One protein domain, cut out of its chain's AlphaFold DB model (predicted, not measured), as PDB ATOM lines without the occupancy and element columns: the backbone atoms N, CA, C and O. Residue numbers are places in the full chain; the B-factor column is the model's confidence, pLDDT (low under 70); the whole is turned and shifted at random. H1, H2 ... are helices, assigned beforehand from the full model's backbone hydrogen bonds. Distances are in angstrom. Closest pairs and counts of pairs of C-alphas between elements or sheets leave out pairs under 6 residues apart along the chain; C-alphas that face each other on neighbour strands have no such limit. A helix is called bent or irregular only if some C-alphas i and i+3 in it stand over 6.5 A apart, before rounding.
ATOM      1  N   GLY A 133      24.888  -0.719 -40.780       67.81
ATOM      2  CA  GLY A 133      24.202  -1.394 -41.888       67.81
ATOM      3  C   GLY A 133      23.234  -2.477 -41.410       67.81
ATOM      4  O   GLY A 133      22.100  -2.553 -41.878       67.81
ATOM      5  N   TRP A 134      23.641  -3.265 -40.409       70.62
ATOM      6  CA  TRP A 134      22.754  -4.249 -39.789       70.62
ATOM      7  C   TRP A 134      21.705  -3.580 -38.903       70.62
ATOM      8  O   TRP A 134      20.544  -3.972 -38.971       70.62
ATOM      9  N   ASP A 135      22.065  -2.535 -38.148       74.50
ATOM     10  CA  ASP A 135      21.123  -1.804 -37.288       74.50
ATOM     11  C   ASP A 135      19.909  -1.266 -38.056       74.50
ATOM     12  O   ASP A 135      18.771  -1.400 -37.604       74.50
ATOM     13  N   ASN A 136      20.136  -0.637 -39.214       77.00
ATOM     14  CA  ASN A 136      19.063  -0.076 -40.038       77.00
ATOM     15  C   ASN A 136      18.153  -1.175 -40.594       77.00
ATOM     16  O   ASN A 136      16.925  -1.054 -40.556       77.00
ATOM     17  N   LEU A 137      18.755  -2.273 -41.054       71.75
ATOM     18  CA  LEU A 137      18.025  -3.407 -41.596       71.75
ATOM     19  C   LEU A 137      17.198  -4.118 -40.513       71.75
ATOM     20  O   LEU A 137      16.031  -4.428 -40.734       71.75
ATOM     21  N   VAL A 138      17.767  -4.317 -39.320       76.69
ATOM     22  CA  VAL A 138      17.074  -4.893 -38.158       76.69
ATOM     23  C   VAL A 138      15.903  -4.011 -37.742       76.69
ATOM     24  O   VAL A 138      14.792  -4.522 -37.633       76.69
ATOM     25  N   LYS A 139      16.095  -2.691 -37.605       83.25
ATOM     26  CA  LYS A 139      15.016  -1.744 -37.254       83.25
ATOM     27  C   LYS A 139      13.823  -1.812 -38.212       83.25
ATOM     28  O   LYS A 139      12.688  -1.667 -37.766       83.25
ATOM     29  N   LYS A 140      14.052  -2.081 -39.506       83.19
ATOM     30  CA  LYS A 140      12.979  -2.264 -40.500       83.19
ATOM     31  C   LYS A 140      12.094  -3.482 -40.206       83.19
ATOM     32  O   LYS A 140      10.887  -3.417 -40.427       83.19
ATOM     33  N   TYR A 141      12.671  -4.582 -39.719       85.25
ATOM     34  CA  TYR A 141      11.925  -5.808 -39.410       85.25
ATOM     35  C   TYR A 141      11.501  -5.913 -37.937       85.25
ATOM     36  O   TYR A 141      10.525  -6.604 -37.658       85.25
ATOM     37  N   ASP A 142      12.154  -5.208 -37.006       87.88
ATOM     38  CA  ASP A 142      11.888  -5.302 -35.561       87.88
ATOM     39  C   ASP A 142      10.438  -4.926 -35.208       87.88
ATOM     40  O   ASP A 142       9.835  -5.602 -34.386       87.88
ATOM     41  N   VAL A 143       9.807  -3.982 -35.922       90.38
ATOM     42  CA  VAL A 143       8.361  -3.694 -35.782       90.38
ATOM     43  C   VAL A 143       7.496  -4.938 -36.056       90.38
ATOM     44  O   VAL A 143       6.539  -5.201 -35.334       90.38
ATOM     45  N   VAL A 144       7.846  -5.740 -37.068       91.06
ATOM     46  CA  VAL A 144       7.123  -6.977 -37.427       91.06
ATOM     47  C   VAL A 144       7.439  -8.116 -36.452       91.06
ATOM     48  O   VAL A 144       6.563  -8.934 -36.160       91.06
ATOM     49  N   LEU A 145       8.672  -8.176 -35.933       91.81
ATOM     50  CA  LEU A 145       9.055  -9.127 -34.886       91.81
ATOM     51  C   LEU A 145       8.293  -8.828 -33.586       91.81
ATOM     52  O   LEU A 145       7.704  -9.737 -33.006       91.81
ATOM     53  N   GLN A 146       8.250  -7.557 -33.169       93.50
ATOM     54  CA  GLN A 146       7.532  -7.094 -31.982       93.50
ATOM     55  C   GLN A 146       6.017  -7.298 -32.103       93.50
ATOM     56  O   GLN A 146       5.426  -7.809 -31.160       93.50
ATOM     57  N   ASP A 147       5.394  -6.984 -33.246       93.62
ATOM     58  CA  ASP A 147       3.975  -7.289 -33.515       93.62
ATOM     59  C   ASP A 147       3.679  -8.790 -33.344       93.62
ATOM     60  O   ASP A 147       2.782  -9.188 -32.600       93.62
ATOM     61  N   CYS A 148       4.483  -9.652 -33.976       93.12
ATOM     62  CA  CYS A 148       4.305 -11.099 -33.880       93.12
ATOM     63  C   CYS A 148       4.481 -11.614 -32.439       93.12
ATOM     64  O   CYS A 148       3.684 -12.428 -31.969       93.12
ATOM     65  N   LEU A 149       5.495 -11.123 -31.719       94.12
ATOM     66  CA  LEU A 149       5.718 -11.445 -30.309       94.12
ATOM     67  C   LEU A 149       4.578 -10.949 -29.423       94.12
ATOM     68  O   LEU A 149       4.122 -11.687 -28.555       94.12
ATOM     69  N   GLN A 150       4.084  -9.734 -29.654       95.25
ATOM     70  CA  GLN A 150       2.992  -9.164 -28.878       95.25
ATOM     71  C   GLN A 150       1.713  -9.985 -29.047       95.25
ATOM     72  O   GLN A 150       1.089 -10.305 -28.040       95.25
ATOM     73  N   ASN A 151       1.387 -10.425 -30.268       94.81
ATOM     74  CA  ASN A 151       0.271 -11.342 -30.526       94.81
ATOM     75  C   ASN A 151       0.434 -12.696 -29.802       94.81
ATOM     76  O   ASN A 151      -0.526 -13.226 -29.244       94.81
ATOM     77  N   ASN A 152       1.652 -13.249 -29.743       94.38
ATOM     78  CA  ASN A 152       1.924 -14.474 -28.980       94.38
ATOM     79  C   ASN A 152       1.804 -14.250 -27.452       94.38
ATOM     80  O   ASN A 152       1.292 -15.114 -26.737       94.38
ATOM     81  N   ARG A 153       2.238 -13.089 -26.934       95.56
ATOM     82  CA  ARG A 153       2.127 -12.717 -25.509       95.56
ATOM     83  C   ARG A 153       0.673 -12.488 -25.090       95.56
ATOM     84  O   ARG A 153       0.254 -13.021 -24.061       95.56
ATOM     85  N   THR A 154      -0.099 -11.730 -25.874       95.38
ATOM     86  CA  THR A 154      -1.524 -11.477 -25.605       95.38
ATOM     87  C   THR A 154      -2.320 -12.774 -25.652       95.38
ATOM     88  O   THR A 154      -3.101 -13.017 -24.738       95.38
ATOM     89  N   HIS A 155      -2.053 -13.662 -26.613       94.19
ATOM     90  CA  HIS A 155      -2.681 -14.983 -26.672       94.19
ATOM     91  C   HIS A 155      -2.467 -15.802 -25.392       94.19
ATOM     92  O   HIS A 155      -3.425 -16.311 -24.814       94.19
ATOM     93  N   THR A 156      -1.226 -15.906 -24.904       93.25
ATOM     94  CA  THR A 156      -0.931 -16.648 -23.667       93.25
ATOM     95  C   THR A 156      -1.547 -15.985 -22.427       93.25
ATOM     96  O   THR A 156      -1.963 -16.695 -21.509       93.25
ATOM     97  N   LYS A 157      -1.682 -14.648 -22.401       95.31
ATOM     98  CA  LYS A 157      -2.434 -13.944 -21.346       95.31
ATOM     99  C   LYS A 157      -3.931 -14.274 -21.409       95.31
ATOM    100  O   LYS A 157      -4.504 -14.630 -20.383       95.31
ATOM    101  N   ILE A 158      -4.537 -14.224 -22.597       94.69
ATOM    102  CA  ILE A 158      -5.954 -14.552 -22.808       94.69
ATOM    103  C   ILE A 158      -6.248 -16.001 -22.397       94.69
ATOM    104  O   ILE A 158      -7.201 -16.229 -21.662       94.69
ATOM    105  N   GLU A 159      -5.415 -16.975 -22.775       92.00
ATOM    106  CA  GLU A 159      -5.569 -18.376 -22.342       92.00
ATOM    107  C   GLU A 159      -5.548 -18.528 -20.809       92.00
ATOM    108  O   GLU A 159      -6.361 -19.267 -20.253       92.00
ATOM    109  N   SER A 160      -4.672 -17.794 -20.109       93.06
ATOM    110  CA  SER A 160      -4.631 -17.786 -18.638       93.06
ATOM    111  C   SER A 160      -5.906 -17.190 -18.032       93.06
ATOM    112  O   SER A 160      -6.505 -17.796 -17.141       93.06
ATOM    113  N   MET A 161      -6.359 -16.042 -18.552       95.31
ATOM    114  CA  MET A 161      -7.591 -15.377 -18.112       95.31
ATOM    115  C   MET A 161      -8.832 -16.234 -18.373       95.31
ATOM    116  O   MET A 161      -9.699 -16.346 -17.511       95.31
ATOM    117  N   MET A 162      -8.904 -16.903 -19.527       94.62
ATOM    118  CA  MET A 162      -9.984 -17.839 -19.843       94.62
ATOM    119  C   MET A 162     -10.023 -19.013 -18.859       94.62
ATOM    120  O   MET A 162     -11.098 -19.382 -18.395       94.62
ATOM    121  N   LEU A 163      -8.871 -19.583 -18.488       92.56
ATOM    122  CA  LEU A 163      -8.817 -20.678 -17.517       92.56
ATOM    123  C   LEU A 163      -9.225 -20.226 -16.101       92.56
ATOM    124  O   LEU A 163      -9.881 -20.980 -15.381       92.56
ATOM    125  N   GLN A 164      -8.863 -19.004 -15.696       94.62
ATOM    126  CA  GLN A 164      -9.328 -18.397 -14.441       94.62
ATOM    127  C   GLN A 164     -10.852 -18.177 -14.467       94.62
ATOM    128  O   GLN A 164     -11.549 -18.631 -13.561       94.62
ATOM    129  N   LEU A 165     -11.381 -17.562 -15.530       96.19
ATOM    130  CA  LEU A 165     -12.814 -17.297 -15.702       96.19
ATOM    131  C   LEU A 165     -13.653 -18.578 -15.775       96.19
ATOM    132  O   LEU A 165     -14.723 -18.620 -15.182       96.19
ATOM    133  N   GLN A 166     -13.164 -19.648 -16.408       95.00
ATOM    134  CA  GLN A 166     -13.833 -20.958 -16.399       95.00
ATOM    135  C   GLN A 166     -13.965 -21.535 -14.983       95.00
ATOM    136  O   GLN A 166     -14.999 -22.108 -14.642       95.00
ATOM    137  N   ARG A 167     -12.949 -21.359 -14.127       95.25
ATOM    138  CA  ARG A 167     -13.016 -21.783 -12.716       95.25
ATOM    139  C   ARG A 167     -13.989 -20.922 -11.912       95.25
ATOM    140  O   ARG A 167     -14.726 -21.466 -11.097       95.25
ATOM    141  N   LEU A 168     -14.009 -19.608 -12.150       95.69
ATOM    142  CA  LEU A 168     -14.958 -18.689 -11.512       95.69
ATOM    143  C   LEU A 168     -16.402 -18.971 -11.948       95.69
ATOM    144  O   LEU A 168     -17.278 -19.039 -11.096       95.69
ATOM    145  N   GLN A 169     -16.635 -19.238 -13.235       97.12
ATOM    146  CA  GLN A 169     -17.929 -19.665 -13.764       97.12
ATOM    147  C   GLN A 169     -18.383 -20.985 -13.134       97.12
ATOM    148  O   GLN A 169     -19.502 -21.073 -12.639       97.12
ATOM    149  N   GLN A 170     -17.513 -21.999 -13.090       95.31
ATOM    150  CA  GLN A 170     -17.847 -23.277 -12.461       95.31
ATOM    151  C   GLN A 170     -18.138 -23.127 -10.962       95.31
ATOM    152  O   GLN A 170     -19.000 -23.834 -10.445       95.31
ATOM    153  N   LYS A 171     -17.446 -22.213 -10.271       96.19
ATOM    154  CA  LYS A 171     -17.735 -21.884  -8.874       96.19
ATOM    155  C   LYS A 171     -19.098 -21.197  -8.733       96.19
ATOM    156  O   LYS A 171     -19.899 -21.659  -7.937       96.19
ATOM    157  N   ALA A 172     -19.389 -20.177  -9.539       96.88
ATOM    158  CA  ALA A 172     -20.673 -19.474  -9.522       96.88
ATOM    159  C   ALA A 172     -21.865 -20.424  -9.764       96.88
ATOM    160  O   ALA A 172     -22.854 -20.353  -9.047       96.88
ATOM    161  N   ILE A 173     -21.725 -21.392 -10.681       95.56
ATOM    162  CA  ILE A 173     -22.722 -22.459 -10.904       95.56
ATOM    163  C   ILE A 173     -22.922 -23.342  -9.656       95.56
ATOM    164  O   ILE A 173     -24.032 -23.798  -9.408       95.56
ATOM    165  N   LEU A 174     -21.864 -23.620  -8.885       96.75
ATOM    166  CA  LEU A 174     -21.953 -24.410  -7.644       96.75
ATOM    167  C   LEU A 174     -22.498 -23.601  -6.458       96.75
ATOM    168  O   LEU A 174     -23.061 -24.191  -5.540       96.75
ATOM    169  N   ASP A 175     -22.328 -22.279  -6.488       97.56
ATOM    170  CA  ASP A 175     -22.838 -21.327  -5.498       97.56
ATOM    171  C   ASP A 175     -24.278 -20.842  -5.835       97.56
ATOM    172  O   ASP A 175     -24.786 -19.945  -5.166       97.56
ATOM    173  N   ASP A 176     -24.930 -21.415  -6.864       97.56
ATOM    174  CA  ASP A 176     -26.238 -21.012  -7.429       97.56
ATOM    175  C   ASP A 176     -26.323 -19.531  -7.900       97.56
ATOM    176  O   ASP A 176     -27.408 -18.995  -8.134       97.56
ATOM    177  N   ASP A 177     -25.180 -18.865  -8.113       97.19
ATOM    178  CA  ASP A 177     -25.075 -17.505  -8.669       97.19
ATOM    179  C   ASP A 177     -25.048 -17.562 -10.207       97.19
ATOM    180  O   ASP A 177     -24.010 -17.437 -10.873       97.19
ATOM    181  N   TYR A 178     -26.223 -17.810 -10.786       96.81
ATOM    182  CA  TYR A 178     -26.398 -17.916 -12.236       96.81
ATOM    183  C   TYR A 178     -26.090 -16.595 -12.967       96.81
ATOM    184  O   TYR A 178     -25.552 -16.633 -14.074       96.81
ATOM    185  N   ASP A 179     -26.311 -15.440 -12.331       97.44
ATOM    186  CA  ASP A 179     -26.017 -14.121 -12.905       97.44
ATOM    187  C   ASP A 179     -24.504 -13.866 -13.009       97.44
ATOM    188  O   ASP A 179     -24.015 -13.295 -13.989       97.44
ATOM    189  N   ALA A 180     -23.705 -14.289 -12.023       96.75
ATOM    190  CA  ALA A 180     -22.246 -14.301 -12.151       96.75
ATOM    191  C   ALA A 180     -21.778 -15.337 -13.180       96.75
ATOM    192  O   ALA A 180     -20.898 -15.035 -13.989       96.75
ATOM    193  N   ALA A 181     -22.372 -16.533 -13.198       96.31
ATOM    194  CA  ALA A 181     -22.028 -17.569 -14.170       96.31
ATOM    195  C   ALA A 181     -22.273 -17.121 -15.626       96.31
ATOM    196  O   ALA A 181     -21.450 -17.412 -16.503       96.31
ATOM    197  N   GLU A 182     -23.353 -16.381 -15.886       95.00
ATOM    198  CA  GLU A 182     -23.655 -15.808 -17.200       95.00
ATOM    199  C   GLU A 182     -22.693 -14.662 -17.554       95.00
ATOM    200  O   GLU A 182     -22.134 -14.650 -18.653       95.00
ATOM    201  N   ARG A 183     -22.400 -13.747 -16.615       96.88
ATOM    202  CA  ARG A 183     -21.397 -12.674 -16.805       96.88
ATOM    203  C   ARG A 183     -20.007 -13.229 -17.134       96.88
ATOM    204  O   ARG A 183     -19.354 -12.745 -18.062       96.88
ATOM    205  N   PHE A 184     -19.559 -14.273 -16.433       96.62
ATOM    206  CA  PHE A 184     -18.307 -14.962 -16.762       96.62
ATOM    207  C   PHE A 184     -18.379 -15.675 -18.123       96.62
ATOM    208  O   PHE A 184     -17.391 -15.669 -18.855       96.62
ATOM    209  N   GLY A 185     -19.543 -16.219 -18.498       93.31
ATOM    210  CA  GLY A 185     -19.802 -16.783 -19.827       93.31
ATOM    211  C   GLY A 185     -19.612 -15.757 -20.944       93.31
ATOM    212  O   GLY A 185     -18.761 -15.957 -21.811       93.31
ATOM    213  N   LYS A 186     -20.299 -14.612 -20.848       94.81
ATOM    214  CA  LYS A 186     -20.159 -13.476 -21.775       94.81
ATOM    215  C   LYS A 186     -18.699 -13.037 -21.904       94.81
ATOM    216  O   LYS A 186     -18.188 -12.879 -23.015       94.81
ATOM    217  N   LYS A 187     -17.962 -12.950 -20.786       97.06
ATOM    218  CA  LYS A 187     -16.538 -12.583 -20.836       97.06
ATOM    219  C   LYS A 187     -15.651 -13.648 -21.489       97.06
ATOM    220  O   LYS A 187     -14.686 -13.305 -22.175       97.06
ATOM    221  N   LEU A 188     -15.974 -14.931 -21.328       96.38
ATOM    222  CA  LEU A 188     -15.286 -16.022 -22.022       96.38
ATOM    223  C   LEU A 188     -15.502 -15.970 -23.540       96.38
ATOM    224  O   LEU A 188     -14.569 -16.283 -24.281       96.38
ATOM    225  N   GLU A 189     -16.675 -15.550 -24.020       93.38
ATOM    226  CA  GLU A 189     -16.934 -15.356 -25.456       93.38
ATOM    227  C   GLU A 189     -16.106 -14.222 -26.057       93.38
ATOM    228  O   GLU A 189     -15.528 -14.384 -27.134       93.38
ATOM    229  N   GLU A 190     -16.046 -13.077 -25.370       95.25
ATOM    230  CA  GLU A 190     -15.230 -11.932 -25.779       95.25
ATOM    231  C   GLU A 190     -13.769 -12.350 -25.923       95.25
ATOM    232  O   GLU A 190     -13.184 -12.190 -26.994       95.25
ATOM    233  N   LEU A 191     -13.220 -13.006 -24.898       95.50
ATOM    234  CA  LEU A 191     -11.861 -13.539 -24.925       95.50
ATOM    235  C   LEU A 191     -11.668 -14.613 -26.010       95.50
ATOM    236  O   LEU A 191     -10.620 -14.642 -26.653       95.50
ATOM    237  N   CYS A 192     -12.666 -15.461 -26.289       91.19
ATOM    238  CA  CYS A 192     -12.609 -16.390 -27.425       91.19
ATOM    239  C   CYS A 192     -12.499 -15.655 -28.769       91.19
ATOM    240  O   CYS A 192     -11.742 -16.094 -29.640       91.19
ATOM    241  N   ARG A 193     -13.245 -14.556 -28.935       92.88
ATOM    242  CA  ARG A 193     -13.278 -13.730 -30.149       92.88
ATOM    243  C   ARG A 193     -11.974 -12.952 -30.327       92.88
ATOM    244  O   ARG A 193     -11.397 -12.990 -31.410       92.88
ATOM    245  N   GLU A 194     -11.476 -12.327 -29.260       94.50
ATOM    246  CA  GLU A 194     -10.170 -11.658 -29.219       94.50
ATOM    247  C   GLU A 194      -9.038 -12.637 -29.554       94.50
ATOM    248  O   GLU A 194      -8.253 -12.381 -30.465       94.50
ATOM    249  N   ARG A 195      -9.002 -13.808 -28.901       92.06
ATOM    250  CA  ARG A 195      -8.020 -14.869 -29.177       92.06
ATOM    251  C   ARG A 195      -8.038 -15.305 -30.644       92.06
ATOM    252  O   ARG A 195      -6.976 -15.520 -31.222       92.06
ATOM    253  N   GLY A 196      -9.226 -15.433 -31.238       87.12
ATOM    254  CA  GLY A 196      -9.403 -15.817 -32.642       87.12
ATOM    255  C   GLY A 196      -8.930 -14.767 -33.656       87.12
ATOM    256  O   GLY A 196      -8.645 -15.123 -34.796       87.12
ATOM    257  N   ALA A 197      -8.811 -13.498 -33.254       91.50
ATOM    258  CA  ALA A 197      -8.304 -12.421 -34.105       91.50
ATOM    259  C   ALA A 197      -6.762 -12.335 -34.143       91.50
ATOM    260  O   ALA A 197      -6.205 -11.690 -35.034       91.50
ATOM    261  N   LEU A 198      -6.061 -12.973 -33.197       91.69
ATOM    262  CA  LEU A 198      -4.602 -12.895 -33.073       91.69
ATOM    263  C   LEU A 198      -3.877 -13.773 -34.104       91.69
ATOM    264  O   LEU A 198      -4.185 -14.949 -34.292       91.69
ATOM    265  N   GLN A 199      -2.839 -13.216 -34.731       90.06
ATOM    266  CA  GLN A 199      -1.992 -13.942 -35.681       90.06
ATOM    267  C   GLN A 199      -0.793 -14.574 -34.969       90.06
ATOM    268  O   GLN A 199       0.219 -13.919 -34.728       90.06
ATOM    269  N   LEU A 200      -0.911 -15.864 -34.655       88.88
ATOM    270  CA  LEU A 200       0.107 -16.627 -33.928       88.88
ATOM    271  C   LEU A 200       1.136 -17.250 -34.872       88.88
ATOM    272  O   LEU A 200       0.799 -17.742 -35.950       88.88
ATOM    273  N   GLY A 201       2.390 -17.314 -34.431       90.38
ATOM    274  CA  GLY A 201       3.442 -18.004 -35.172       90.38
ATOM    275  C   GLY A 201       4.850 -17.573 -34.789       90.38
ATOM    276  O   GLY A 201       5.051 -16.715 -33.932       90.38
ATOM    277  N   LEU A 202       5.832 -18.196 -35.437       91.75
ATOM    278  CA  LEU A 202       7.235 -17.808 -35.318       91.75
ATOM    279  C   LEU A 202       7.482 -16.499 -36.090       91.75
ATOM    280  O   LEU A 202       7.143 -16.447 -37.280       91.75
ATOM    281  N   PRO A 203       8.096 -15.470 -35.481       90.88
ATOM    282  CA  PRO A 203       8.496 -14.241 -36.165       90.88
ATOM    283  C   PRO A 203       9.265 -14.472 -37.479       90.88
ATOM    284  O   PRO A 203       8.960 -13.831 -38.486       90.88
ATOM    285  N   SER A 204      10.166 -15.460 -37.545       88.81
ATOM    286  CA  SER A 204      10.910 -15.818 -38.763       88.81
ATOM    287  C   SER A 204      10.046 -16.393 -39.893       88.81
ATOM    288  O   SER A 204      10.508 -16.481 -41.033       88.81
ATOM    289  N   ARG A 205       8.807 -16.813 -39.601       88.75
ATOM    290  CA  ARG A 205       7.825 -17.300 -40.585       88.75
ATOM    291  C   ARG A 205       6.884 -16.201 -41.089       88.75
ATOM    292  O   ARG A 205       6.119 -16.464 -42.017       88.75
ATOM    293  N   ARG A 206       6.928 -14.981 -40.533       88.62
ATOM    294  CA  ARG A 206       6.168 -13.833 -41.066       88.62
ATOM    295  C   ARG A 206       6.645 -13.546 -42.504       88.62
ATOM    296  O   ARG A 206       7.856 -13.552 -42.726       88.62
ATOM    297  N   PRO A 207       5.757 -13.278 -43.485       87.69
ATOM    298  CA  PRO A 207       6.141 -13.236 -44.903       87.69
ATOM    299  C   PRO A 207       7.297 -12.284 -45.237       87.69
ATOM    300  O   PRO A 207       8.183 -12.644 -46.007       87.69
ATOM    301  N   SER A 208       7.332 -11.096 -44.630       86.69
ATOM    302  CA  SER A 208       8.404 -10.108 -44.816       86.69
ATOM    303  C   SER A 208       9.760 -10.586 -44.279       86.69
ATOM    304  O   SER A 208      10.777 -10.405 -44.948       86.69
ATOM    305  N   VAL A 209       9.770 -11.238 -43.112       88.19
ATOM    306  CA  VAL A 209      10.977 -11.778 -42.464       88.19
ATOM    307  C   VAL A 209      11.469 -13.031 -43.191       88.19
ATOM    308  O   VAL A 209      12.662 -13.162 -43.451       88.19
ATOM    309  N   ALA A 210      10.562 -13.919 -43.607       86.81
ATOM    310  CA  ALA A 210      10.900 -15.098 -44.405       86.81
ATOM    311  C   ALA A 210      11.549 -14.704 -45.745       86.81
ATOM    312  O   ALA A 210      12.622 -15.204 -46.079       86.81
ATOM    313  N   GLN A 211      10.966 -13.733 -46.459       85.75
ATOM    314  CA  GLN A 211      11.565 -13.183 -47.678       85.75
ATOM    315  C   GLN A 211      12.916 -12.503 -47.425       85.75
ATOM    316  O   GLN A 211      13.791 -12.570 -48.285       85.75
ATOM    317  N   PHE A 212      13.111 -11.849 -46.275       85.62
ATOM    318  CA  PHE A 212      14.418 -11.311 -45.895       85.62
ATOM    319  C   PHE A 212      15.453 -12.425 -45.696       85.62
ATOM    320  O   PHE A 212      16.541 -12.330 -46.257       85.62
ATOM    321  N   LEU A 213      15.115 -13.500 -44.978       87.44
ATOM    322  CA  LEU A 213      16.002 -14.654 -44.791       87.44
ATOM    323  C   LEU A 213      16.341 -15.334 -46.128       87.44
ATOM    324  O   LEU A 213      17.498 -15.688 -46.363       87.44
ATOM    325  N   ASP A 214      15.371 -15.450 -47.041       85.38
ATOM    326  CA  ASP A 214      15.617 -15.900 -48.413       85.38
ATOM    327  C   ASP A 214      16.533 -14.926 -49.174       85.38
ATOM    328  O   ASP A 214      17.509 -15.370 -49.779       85.38
ATOM    329  N   ARG A 215      16.281 -13.607 -49.152       83.50
ATOM    330  CA  ARG A 215      17.154 -12.599 -49.790       83.50
ATOM    331  C   ARG A 215      18.576 -12.663 -49.238       83.50
ATOM    332  O   ARG A 215      19.517 -12.704 -50.024       83.50
ATOM    333  N   LEU A 216      18.738 -12.763 -47.921       83.31
ATOM    334  CA  LEU A 216      20.030 -12.917 -47.258       83.31
ATOM    335  C   LEU A 216      20.740 -14.200 -47.706       83.31
ATOM    336  O   LEU A 216      21.915 -14.139 -48.061       83.31
ATOM    337  N   ARG A 217      20.034 -15.340 -47.794       84.19
ATOM    338  CA  ARG A 217      20.593 -16.575 -48.371       84.19
ATOM    339  C   ARG A 217      21.104 -16.330 -49.792       84.19
ATOM    340  O   ARG A 217      22.235 -16.715 -50.086       84.19
ATOM    341  N   HIS A 218      20.315 -15.693 -50.660       81.94
ATOM    342  CA  HIS A 218      20.730 -15.405 -52.037       81.94
ATOM    343  C   HIS A 218      21.929 -14.449 -52.090       81.94
ATOM    344  O   HIS A 218      22.876 -14.744 -52.805       81.94
ATOM    345  N   VAL A 219      21.944 -13.361 -51.315       83.31
ATOM    346  CA  VAL A 219      23.073 -12.413 -51.254       83.31
ATOM    347  C   VAL A 219      24.353 -13.109 -50.788       83.31
ATOM    348  O   VAL A 219      25.385 -12.970 -51.439       83.31
ATOM    349  N   VAL A 220      24.284 -13.928 -49.735       82.38
ATOM    350  CA  VAL A 220      25.421 -14.718 -49.231       82.38
ATOM    351  C   VAL A 220      25.949 -15.683 -50.302       82.38
ATOM    352  O   VAL A 220      27.153 -15.715 -50.558       82.38
ATOM    353  N   HIS A 221      25.070 -16.414 -50.997       81.25
ATOM    354  CA  HIS A 221      25.471 -17.313 -52.087       81.25
ATOM    355  C   HIS A 221      26.018 -16.554 -53.309       81.25
ATOM    356  O   HIS A 221      26.997 -16.990 -53.910       81.25
ATOM    357  N   SER A 222      25.437 -15.407 -53.662       80.38
ATOM    358  CA  SER A 222      25.864 -14.572 -54.791       80.38
ATOM    359  C   SER A 222      27.166 -13.821 -54.517       80.38
ATOM    360  O   SER A 222      27.911 -13.555 -55.455       80.38
ATOM    361  N   ALA A 223      27.461 -13.463 -53.265       77.38
ATOM    362  CA  ALA A 223      28.754 -12.912 -52.858       77.38
ATOM    363  C   ALA A 223      29.851 -13.989 -52.924       77.38
ATOM    364  O   ALA A 223      30.931 -13.735 -53.458       77.38
ATOM    365  N   LEU A 224      29.543 -15.218 -52.483       76.88
ATOM    366  CA  LEU A 224      30.421 -16.378 -52.673       76.88
ATOM    367  C   LEU A 224      30.672 -16.653 -54.171       76.88
ATOM    368  O   LEU A 224      31.822 -16.777 -54.567       76.88
ATOM    369  N   GLN A 225      29.637 -16.644 -55.020       74.12
ATOM    370  CA  GLN A 225      29.777 -16.877 -56.469       74.12
ATOM    371  C   GLN A 225      30.453 -15.724 -57.234       74.12
ATOM    372  O   GLN A 225      31.153 -15.966 -58.213       74.12
ATOM    373  N   ARG A 226      30.287 -14.456 -56.830       67.31
ATOM    374  CA  ARG A 226      30.967 -13.326 -57.499       67.31
ATOM    375  C   ARG A 226      32.442 -13.212 -57.146       67.31
ATOM    376  O   ARG A 226      33.209 -12.748 -57.989       67.31
ATOM    377  N   ALA A 227      32.854 -13.719 -55.982       57.34
ATOM    378  CA  ALA A 227      34.267 -13.979 -55.717       57.34
ATOM    379  C   ALA A 227      34.880 -14.941 -56.761       57.34
ATOM    380  O   ALA A 227      36.060 -14.808 -57.079       57.34
ATOM    381  N   ASP A 228      34.067 -15.822 -57.361       53.28
ATOM    382  CA  ASP A 228      34.479 -16.784 -58.393       53.28
ATOM    383  C   ASP A 228      34.281 -16.289 -59.852       53.28
ATOM    384  O   ASP A 228      34.782 -16.922 -60.782       53.28
ATOM    385  N   CYS A 229      33.554 -15.186 -60.103       45.59
ATOM    386  CA  CYS A 229      33.049 -14.823 -61.450       45.59
ATOM    387  C   CYS A 229      33.402 -13.412 -61.976       45.59
ATOM    388  O   CYS A 229      32.826 -12.961 -62.967       45.59
ATOM    389  N   GLU A 260     -14.262  19.188 -86.649       82.81
ATOM    390  CA  GLU A 260     -13.953  19.497 -85.252       82.81
ATOM    391  C   GLU A 260     -14.558  18.439 -84.329       82.81
ATOM    392  O   GLU A 260     -13.832  17.925 -83.506       82.81
ATOM    393  N   LYS A 261     -15.798  17.967 -84.525       83.75
ATOM    394  CA  LYS A 261     -16.306  16.796 -83.787       83.75
ATOM    395  C   LYS A 261     -15.506  15.519 -84.071       83.75
ATOM    396  O   LYS A 261     -15.215  14.798 -83.134       83.75
ATOM    397  N   ARG A 262     -15.154  15.207 -85.322       88.62
ATOM    398  CA  ARG A 262     -14.327  14.028 -85.679       88.62
ATOM    399  C   ARG A 262     -12.854  14.168 -85.269       88.62
ATOM    400  O   ARG A 262     -12.202  13.165 -85.031       88.62
ATOM    401  N   THR A 263     -12.351  15.392 -85.207       90.56
ATOM    402  CA  THR A 263     -11.004  15.793 -84.815       90.56
ATOM    403  C   THR A 263     -10.916  15.744 -83.306       90.56
ATOM    404  O   THR A 263     -10.011  15.102 -82.829       90.56
ATOM    405  N   VAL A 264     -11.906  16.248 -82.570       89.94
ATOM    406  CA  VAL A 264     -12.054  16.071 -81.119       89.94
ATOM    407  C   VAL A 264     -12.335  14.609 -80.771       89.94
ATOM    408  O   VAL A 264     -11.761  14.111 -79.819       89.94
ATOM    409  N   GLU A 265     -13.143  13.862 -81.532       89.38
ATOM    410  CA  GLU A 265     -13.273  12.403 -81.346       89.38
ATOM    411  C   GLU A 265     -11.936  11.677 -81.618       89.38
ATOM    412  O   GLU A 265     -11.625  10.708 -80.930       89.38
ATOM    413  N   GLY A 266     -11.126  12.166 -82.564       93.62
ATOM    414  CA  GLY A 266      -9.778  11.667 -82.857       93.62
ATOM    415  C   GLY A 266      -8.727  12.069 -81.816       93.62
ATOM    416  O   GLY A 266      -7.922  11.237 -81.432       93.62
ATOM    417  N   GLU A 267      -8.773  13.297 -81.304       94.25
ATOM    418  CA  GLU A 267      -7.944  13.825 -80.218       94.25
ATOM    419  C   GLU A 267      -8.318  13.154 -78.899       94.25
ATOM    420  O   GLU A 267      -7.438  12.852 -78.112       94.25
ATOM    421  N   ILE A 268      -9.597  12.847 -78.656       89.69
ATOM    422  CA  ILE A 268     -10.038  12.025 -77.522       89.69
ATOM    423  C   ILE A 268      -9.481  10.606 -77.658       89.69
ATOM    424  O   ILE A 268      -8.954  10.088 -76.678       89.69
ATOM    425  N   ALA A 269      -9.535   9.997 -78.848       93.25
ATOM    426  CA  ALA A 269      -8.934   8.684 -79.082       93.25
ATOM    427  C   ALA A 269      -7.401   8.711 -78.923       93.25
ATOM    428  O   ALA A 269      -6.834   7.818 -78.300       93.25
ATOM    429  N   GLU A 270      -6.727   9.757 -79.405       95.94
ATOM    430  CA  GLU A 270      -5.283   9.950 -79.245       95.94
ATOM    431  C   GLU A 270      -4.909  10.227 -77.780       95.94
ATOM    432  O   GLU A 270      -3.940   9.671 -77.275       95.94
ATOM    433  N   LEU A 271      -5.691  11.027 -77.054       94.81
ATOM    434  CA  LEU A 271      -5.512  11.275 -75.622       94.81
ATOM    435  C   LEU A 271      -5.793  10.023 -74.791       94.81
ATOM    436  O   LEU A 271      -5.126   9.818 -73.784       94.81
ATOM    437  N   GLN A 272      -6.723   9.161 -75.205       92.25
ATOM    438  CA  GLN A 272      -6.957   7.858 -74.579       92.25
ATOM    439  C   GLN A 272      -5.827   6.875 -74.876       92.25
ATOM    440  O   GLN A 272      -5.388   6.185 -73.961       92.25
ATOM    441  N   GLN A 273      -5.295   6.861 -76.101       95.94
ATOM    442  CA  GLN A 273      -4.095   6.098 -76.446       95.94
ATOM    443  C   GLN A 273      -2.892   6.571 -75.618       95.94
ATOM    444  O   GLN A 273      -2.242   5.752 -74.976       95.94
ATOM    445  N   ARG A 274      -2.645   7.885 -75.550       96.50
ATOM    446  CA  ARG A 274      -1.600   8.493 -74.710       96.50
ATOM    447  C   ARG A 274      -1.842   8.235 -73.221       96.50
ATOM    448  O   ARG A 274      -0.888   8.016 -72.489       96.50
ATOM    449  N   LEU A 275      -3.089   8.219 -72.748       94.50
ATOM    450  CA  LEU A 275      -3.421   7.875 -71.361       94.50
ATOM    451  C   LEU A 275      -3.162   6.390 -71.073       94.50
ATOM    452  O   LEU A 275      -2.634   6.071 -70.014       94.50
ATOM    453  N   ALA A 276      -3.493   5.485 -71.995       94.06
ATOM    454  CA  ALA A 276      -3.192   4.060 -71.875       94.06
ATOM    455  C   ALA A 276      -1.676   3.800 -71.917       94.06
ATOM    456  O   ALA A 276      -1.164   3.019 -71.113       94.06
ATOM    457  N   GLU A 277      -0.945   4.511 -72.781       97.12
ATOM    458  CA  GLU A 277       0.520   4.521 -72.830       97.12
ATOM    459  C   GLU A 277       1.113   5.046 -71.515       97.12
ATOM    460  O   GLU A 277       1.955   4.379 -70.921       97.12
ATOM    461  N   LEU A 278       0.624   6.176 -70.993       95.56
ATOM    462  CA  LEU A 278       1.068   6.748 -69.719       95.56
ATOM    463  C   LEU A 278       0.713   5.862 -68.517       95.56
ATOM    464  O   LEU A 278       1.537   5.732 -67.621       95.56
ATOM    465  N   LYS A 279      -0.443   5.185 -68.496       93.88
ATOM    466  CA  LYS A 279      -0.770   4.152 -67.489       93.88
ATOM    467  C   LYS A 279       0.135   2.923 -67.615       93.88
ATOM    468  O   LYS A 279       0.505   2.317 -66.613       93.88
ATOM    469  N   GLY A 280       0.470   2.519 -68.841       95.94
ATOM    470  CA  GLY A 280       1.456   1.472 -69.115       95.94
ATOM    471  C   GLY A 280       2.832   1.854 -68.575       95.94
ATOM    472  O   GLY A 280       3.443   1.076 -67.850       95.94
ATOM    473  N   ARG A 281       3.260   3.089 -68.850       95.50
ATOM    474  CA  ARG A 281       4.519   3.671 -68.389       95.50
ATOM    475  C   ARG A 281       4.547   3.888 -66.876       95.50
ATOM    476  O   ARG A 281       5.578   3.607 -66.289       95.50
ATOM    477  N   SER A 282       3.443   4.291 -66.243       93.38
ATOM    478  CA  SER A 282       3.317   4.387 -64.777       93.38
ATOM    479  C   SER A 282       3.549   3.025 -64.137       93.38
ATOM    480  O   SER A 282       4.488   2.877 -63.372       93.38
ATOM    481  N   ARG A 283       2.815   1.988 -64.566       93.38
ATOM    482  CA  ARG A 283       3.007   0.612 -64.066       93.38
ATOM    483  C   ARG A 283       4.407   0.062 -64.340       93.38
ATOM    484  O   ARG A 283       4.931  -0.692 -63.532       93.38
ATOM    485  N   CYS A 284       5.017   0.424 -65.470       91.75
ATOM    486  CA  CYS A 284       6.392   0.039 -65.786       91.75
ATOM    487  C   CYS A 284       7.408   0.757 -64.884       91.75
ATOM    488  O   CYS A 284       8.319   0.112 -64.381       91.75
ATOM    489  N   LEU A 285       7.216   2.053 -64.618       92.06
ATOM    490  CA  LEU A 285       8.042   2.832 -63.693       92.06
ATOM    491  C   LEU A 285       7.835   2.398 -62.238       92.06
ATOM    492  O   LEU A 285       8.808   2.316 -61.512       92.06
ATOM    493  N   GLU A 286       6.618   2.055 -61.817       89.44
ATOM    494  CA  GLU A 286       6.332   1.461 -60.504       89.44
ATOM    495  C   GLU A 286       7.072   0.124 -60.339       89.44
ATOM    496  O   GLU A 286       7.741  -0.094 -59.334       89.44
ATOM    497  N   GLN A 287       7.028  -0.747 -61.356       89.69
ATOM    498  CA  GLN A 287       7.793  -1.999 -61.372       89.69
ATOM    499  C   GLN A 287       9.308  -1.764 -61.400       89.69
ATOM    500  O   GLN A 287      10.040  -2.518 -60.765       89.69
ATOM    501  N   GLN A 288       9.781  -0.739 -62.114       81.94
ATOM    502  CA  GLN A 288      11.195  -0.378 -62.169       81.94
ATOM    503  C   GLN A 288      11.676   0.185 -60.827       81.94
ATOM    504  O   GLN A 288      12.666  -0.311 -60.311       81.94
ATOM    505  N   ILE A 289      10.950   1.130 -60.222       88.50
ATOM    506  CA  ILE A 289      11.226   1.660 -58.879       88.50
ATOM    507  C   ILE A 289      11.258   0.512 -57.874       88.50
ATOM    508  O   ILE A 289      12.214   0.392 -57.123       88.50
ATOM    509  N   GLN A 290      10.283  -0.399 -57.910       83.31
ATOM    510  CA  GLN A 290      10.251  -1.528 -56.983       83.31
ATOM    511  C   GLN A 290      11.373  -2.558 -57.239       83.31
ATOM    512  O   GLN A 290      11.782  -3.258 -56.312       83.31
ATOM    513  N   GLN A 291      11.901  -2.657 -58.465       78.94
ATOM    514  CA  GLN A 291      13.123  -3.418 -58.760       78.94
ATOM    515  C   GLN A 291      14.385  -2.685 -58.291       78.94
ATOM    516  O   GLN A 291      15.266  -3.329 -57.732       78.94
ATOM    517  N   GLU A 292      14.472  -1.369 -58.479       75.44
ATOM    518  CA  GLU A 292      15.582  -0.524 -58.021       75.44
ATOM    519  C   GLU A 292      15.647  -0.491 -56.484       75.44
ATOM    520  O   GLU A 292      16.716  -0.680 -55.922       75.44
ATOM    521  N   GLU A 293      14.514  -0.388 -55.786       79.88
ATOM    522  CA  GLU A 293      14.411  -0.531 -54.325       79.88
ATOM    523  C   GLU A 293      14.881  -1.916 -53.854       79.88
ATOM    524  O   GLU A 293      15.662  -2.019 -52.910       79.88
ATOM    525  N   GLN A 294      14.474  -2.996 -54.534       74.69
ATOM    526  CA  GLN A 294      14.943  -4.352 -54.217       74.69
ATOM    527  C   GLN A 294      16.440  -4.546 -54.494       74.69
ATOM    528  O   GLN A 294      17.095  -5.291 -53.764       74.69
ATOM    529  N   GLN A 295      16.981  -3.898 -55.530       70.25
ATOM    530  CA  GLN A 295      18.412  -3.899 -55.838       70.25
ATOM    531  C   GLN A 295      19.191  -3.118 -54.777       70.25
ATOM    532  O   GLN A 295      20.129  -3.669 -54.214       70.25
ATOM    533  N   LEU A 296      18.750  -1.910 -54.419       75.94
ATOM    534  CA  LEU A 296      19.344  -1.095 -53.356       75.94
ATOM    535  C   LEU A 296      19.316  -1.812 -51.999       75.94
ATOM    536  O   LEU A 296      20.330  -1.841 -51.307       75.94
ATOM    537  N   GLU A 297      18.204  -2.460 -51.633       74.62
ATOM    538  CA  GLU A 297      18.137  -3.280 -50.415       74.62
ATOM    539  C   GLU A 297      19.091  -4.480 -50.465       74.62
ATOM    540  O   GLU A 297      19.685  -4.828 -49.445       74.62
ATOM    541  N   ALA A 298      19.258  -5.123 -51.626       73.50
ATOM    542  CA  ALA A 298      20.196  -6.231 -51.798       73.50
ATOM    543  C   ALA A 298      21.665  -5.767 -51.757       73.50
ATOM    544  O   ALA A 298      22.499  -6.463 -51.181       73.50
ATOM    545  N   GLU A 299      21.970  -4.593 -52.313       71.38
ATOM    546  CA  GLU A 299      23.283  -3.942 -52.265       71.38
ATOM    547  C   GLU A 299      23.630  -3.453 -50.850       71.38
ATOM    548  O   GLU A 299      24.768  -3.618 -50.410       71.38
ATOM    549  N   GLU A 300      22.665  -2.925 -50.088       78.44
ATOM    550  CA  GLU A 300      22.852  -2.571 -48.673       78.44
ATOM    551  C   GLU A 300      23.061  -3.823 -47.806       78.44
ATOM    552  O   GLU A 300      23.964  -3.844 -46.960       78.44
ATOM    553  N   LEU A 301      22.293  -4.894 -48.055       73.75
ATOM    554  CA  LEU A 301      22.510  -6.215 -47.454       73.75
ATOM    555  C   LEU A 301      23.926  -6.718 -47.738       73.75
ATOM    556  O   LEU A 301      24.643  -7.099 -46.817       73.75
ATOM    557  N   GLU A 302      24.333  -6.724 -49.007       75.94
ATOM    558  CA  GLU A 302      25.636  -7.218 -49.438       75.94
ATOM    559  C   GLU A 302      26.764  -6.386 -48.844       75.94
ATOM    560  O   GLU A 302      27.697  -6.942 -48.269       75.94
ATOM    561  N   GLY A 303      26.662  -5.061 -48.927       73.38
ATOM    562  CA  GLY A 303      27.629  -4.148 -48.339       73.38
ATOM    563  C   GLY A 303      27.750  -4.356 -46.833       73.38
ATOM    564  O   GLY A 303      28.848  -4.267 -46.291       73.38
ATOM    565  N   SER A 304      26.658  -4.666 -46.133       76.62
ATOM    566  CA  SER A 304      26.679  -4.978 -44.698       76.62
ATOM    567  C   SER A 304      27.323  -6.340 -44.420       76.62
ATOM    568  O   SER A 304      28.279  -6.405 -43.650       76.62
ATOM    569  N   VAL A 305      26.910  -7.396 -45.130       74.81
ATOM    570  CA  VAL A 305      27.481  -8.755 -45.055       74.81
ATOM    571  C   VAL A 305      28.987  -8.766 -45.358       74.81
ATOM    572  O   VAL A 305      29.760  -9.375 -44.621       74.81
ATOM    573  N   MET A 306      29.431  -8.075 -46.412       71.81
ATOM    574  CA  MET A 306      30.843  -8.006 -46.806       71.81
ATOM    575  C   MET A 306      31.699  -7.147 -45.868       71.81
ATOM    576  O   MET A 306      32.904  -7.380 -45.778       71.81
ATOM    577  N   ARG A 307      31.110  -6.165 -45.169       72.12
ATOM    578  CA  ARG A 307      31.808  -5.380 -44.137       72.12
ATOM    579  C   ARG A 307      31.913  -6.129 -42.807       72.12
ATOM    580  O   ARG A 307      32.925  -5.976 -42.131       72.12
ATOM    581  N   SER A 308      30.908  -6.928 -42.435       66.44
ATOM    582  CA  SER A 308      30.861  -7.617 -41.136       66.44
ATOM    583  C   SER A 308      31.464  -9.026 -41.130       66.44
ATOM    584  O   SER A 308      31.820  -9.521 -40.065       66.44
ATOM    585  N   CYS A 309      31.558  -9.708 -42.279       71.19
ATOM    586  CA  CYS A 309      31.930 -11.125 -42.330       71.19
ATOM    587  C   CYS A 309      33.134 -11.404 -43.240       71.19
ATOM    588  O   CYS A 309      33.129 -11.132 -44.439       71.19
ATOM    589  N   THR A 310      34.147 -12.075 -42.689       77.38
ATOM    590  CA  THR A 310      35.207 -12.722 -43.479       77.38
ATOM    591  C   THR A 310      34.648 -13.885 -44.307       77.38
ATOM    592  O   THR A 310      33.622 -14.471 -43.972       77.38
TER     593      THR A 310
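This is residues 133 to 229 and 260 to 310 of the 680 residues of the protein "Putative disrupted in schizophrenia 1 protein" of Scophthalmus maximus (UniProt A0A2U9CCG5). This is a flat, wide V: one limb is the hairpin of H1b and H2 with H3 beyond it, the other the long helix H4, whose residues 260 to 293 stick out. The printed part, 148 residues with helices H1 to H4 in order and no named strand, is all helix and extended, with radius of gyration of the C-alphas 28.2 A and spans 85 by 68 by 20 A.

Find C-alpha 133 at (24.202, -1.394, -41.888), where H1, residues 133 to 174, begins. Assigned as one helix by its hydrogen bonds, it is bent, C-alphas 140 to 143 spanning 6.8 A, into H1a, 133 to 140, and H1b, 143 to 174, 46.3 A long. Then come H2, 178 to 197, H3, 207 to 229, and H4, 260 to 308, 68.5 A long, ending at (30.861, -7.617, -41.136).

Look at Gln 169 and Ala 181, closest C-alphas of the H1b and H2 hairpin, 4.6 A apart; the tilt is shallow, 19 degrees, opposite ways. H4 touches H3 with residues 298 to 305 alone, closest C-alphas Val 219 and Glu 302, 6.1 A, and H1a with 300 to 304 alone, closest Gly 133 and Ser 304, 5.2 A. In H1a, H1b, H2 and H4 every O i to N i+4 pair is within hydrogen-bond range; in H3, 18 of 19 are.

Residues 230 to 259 are cut out, a 62.9 A gap between C-alphas 229 and 260. Confidence is under 70 at 133, 226 to 229 and 308.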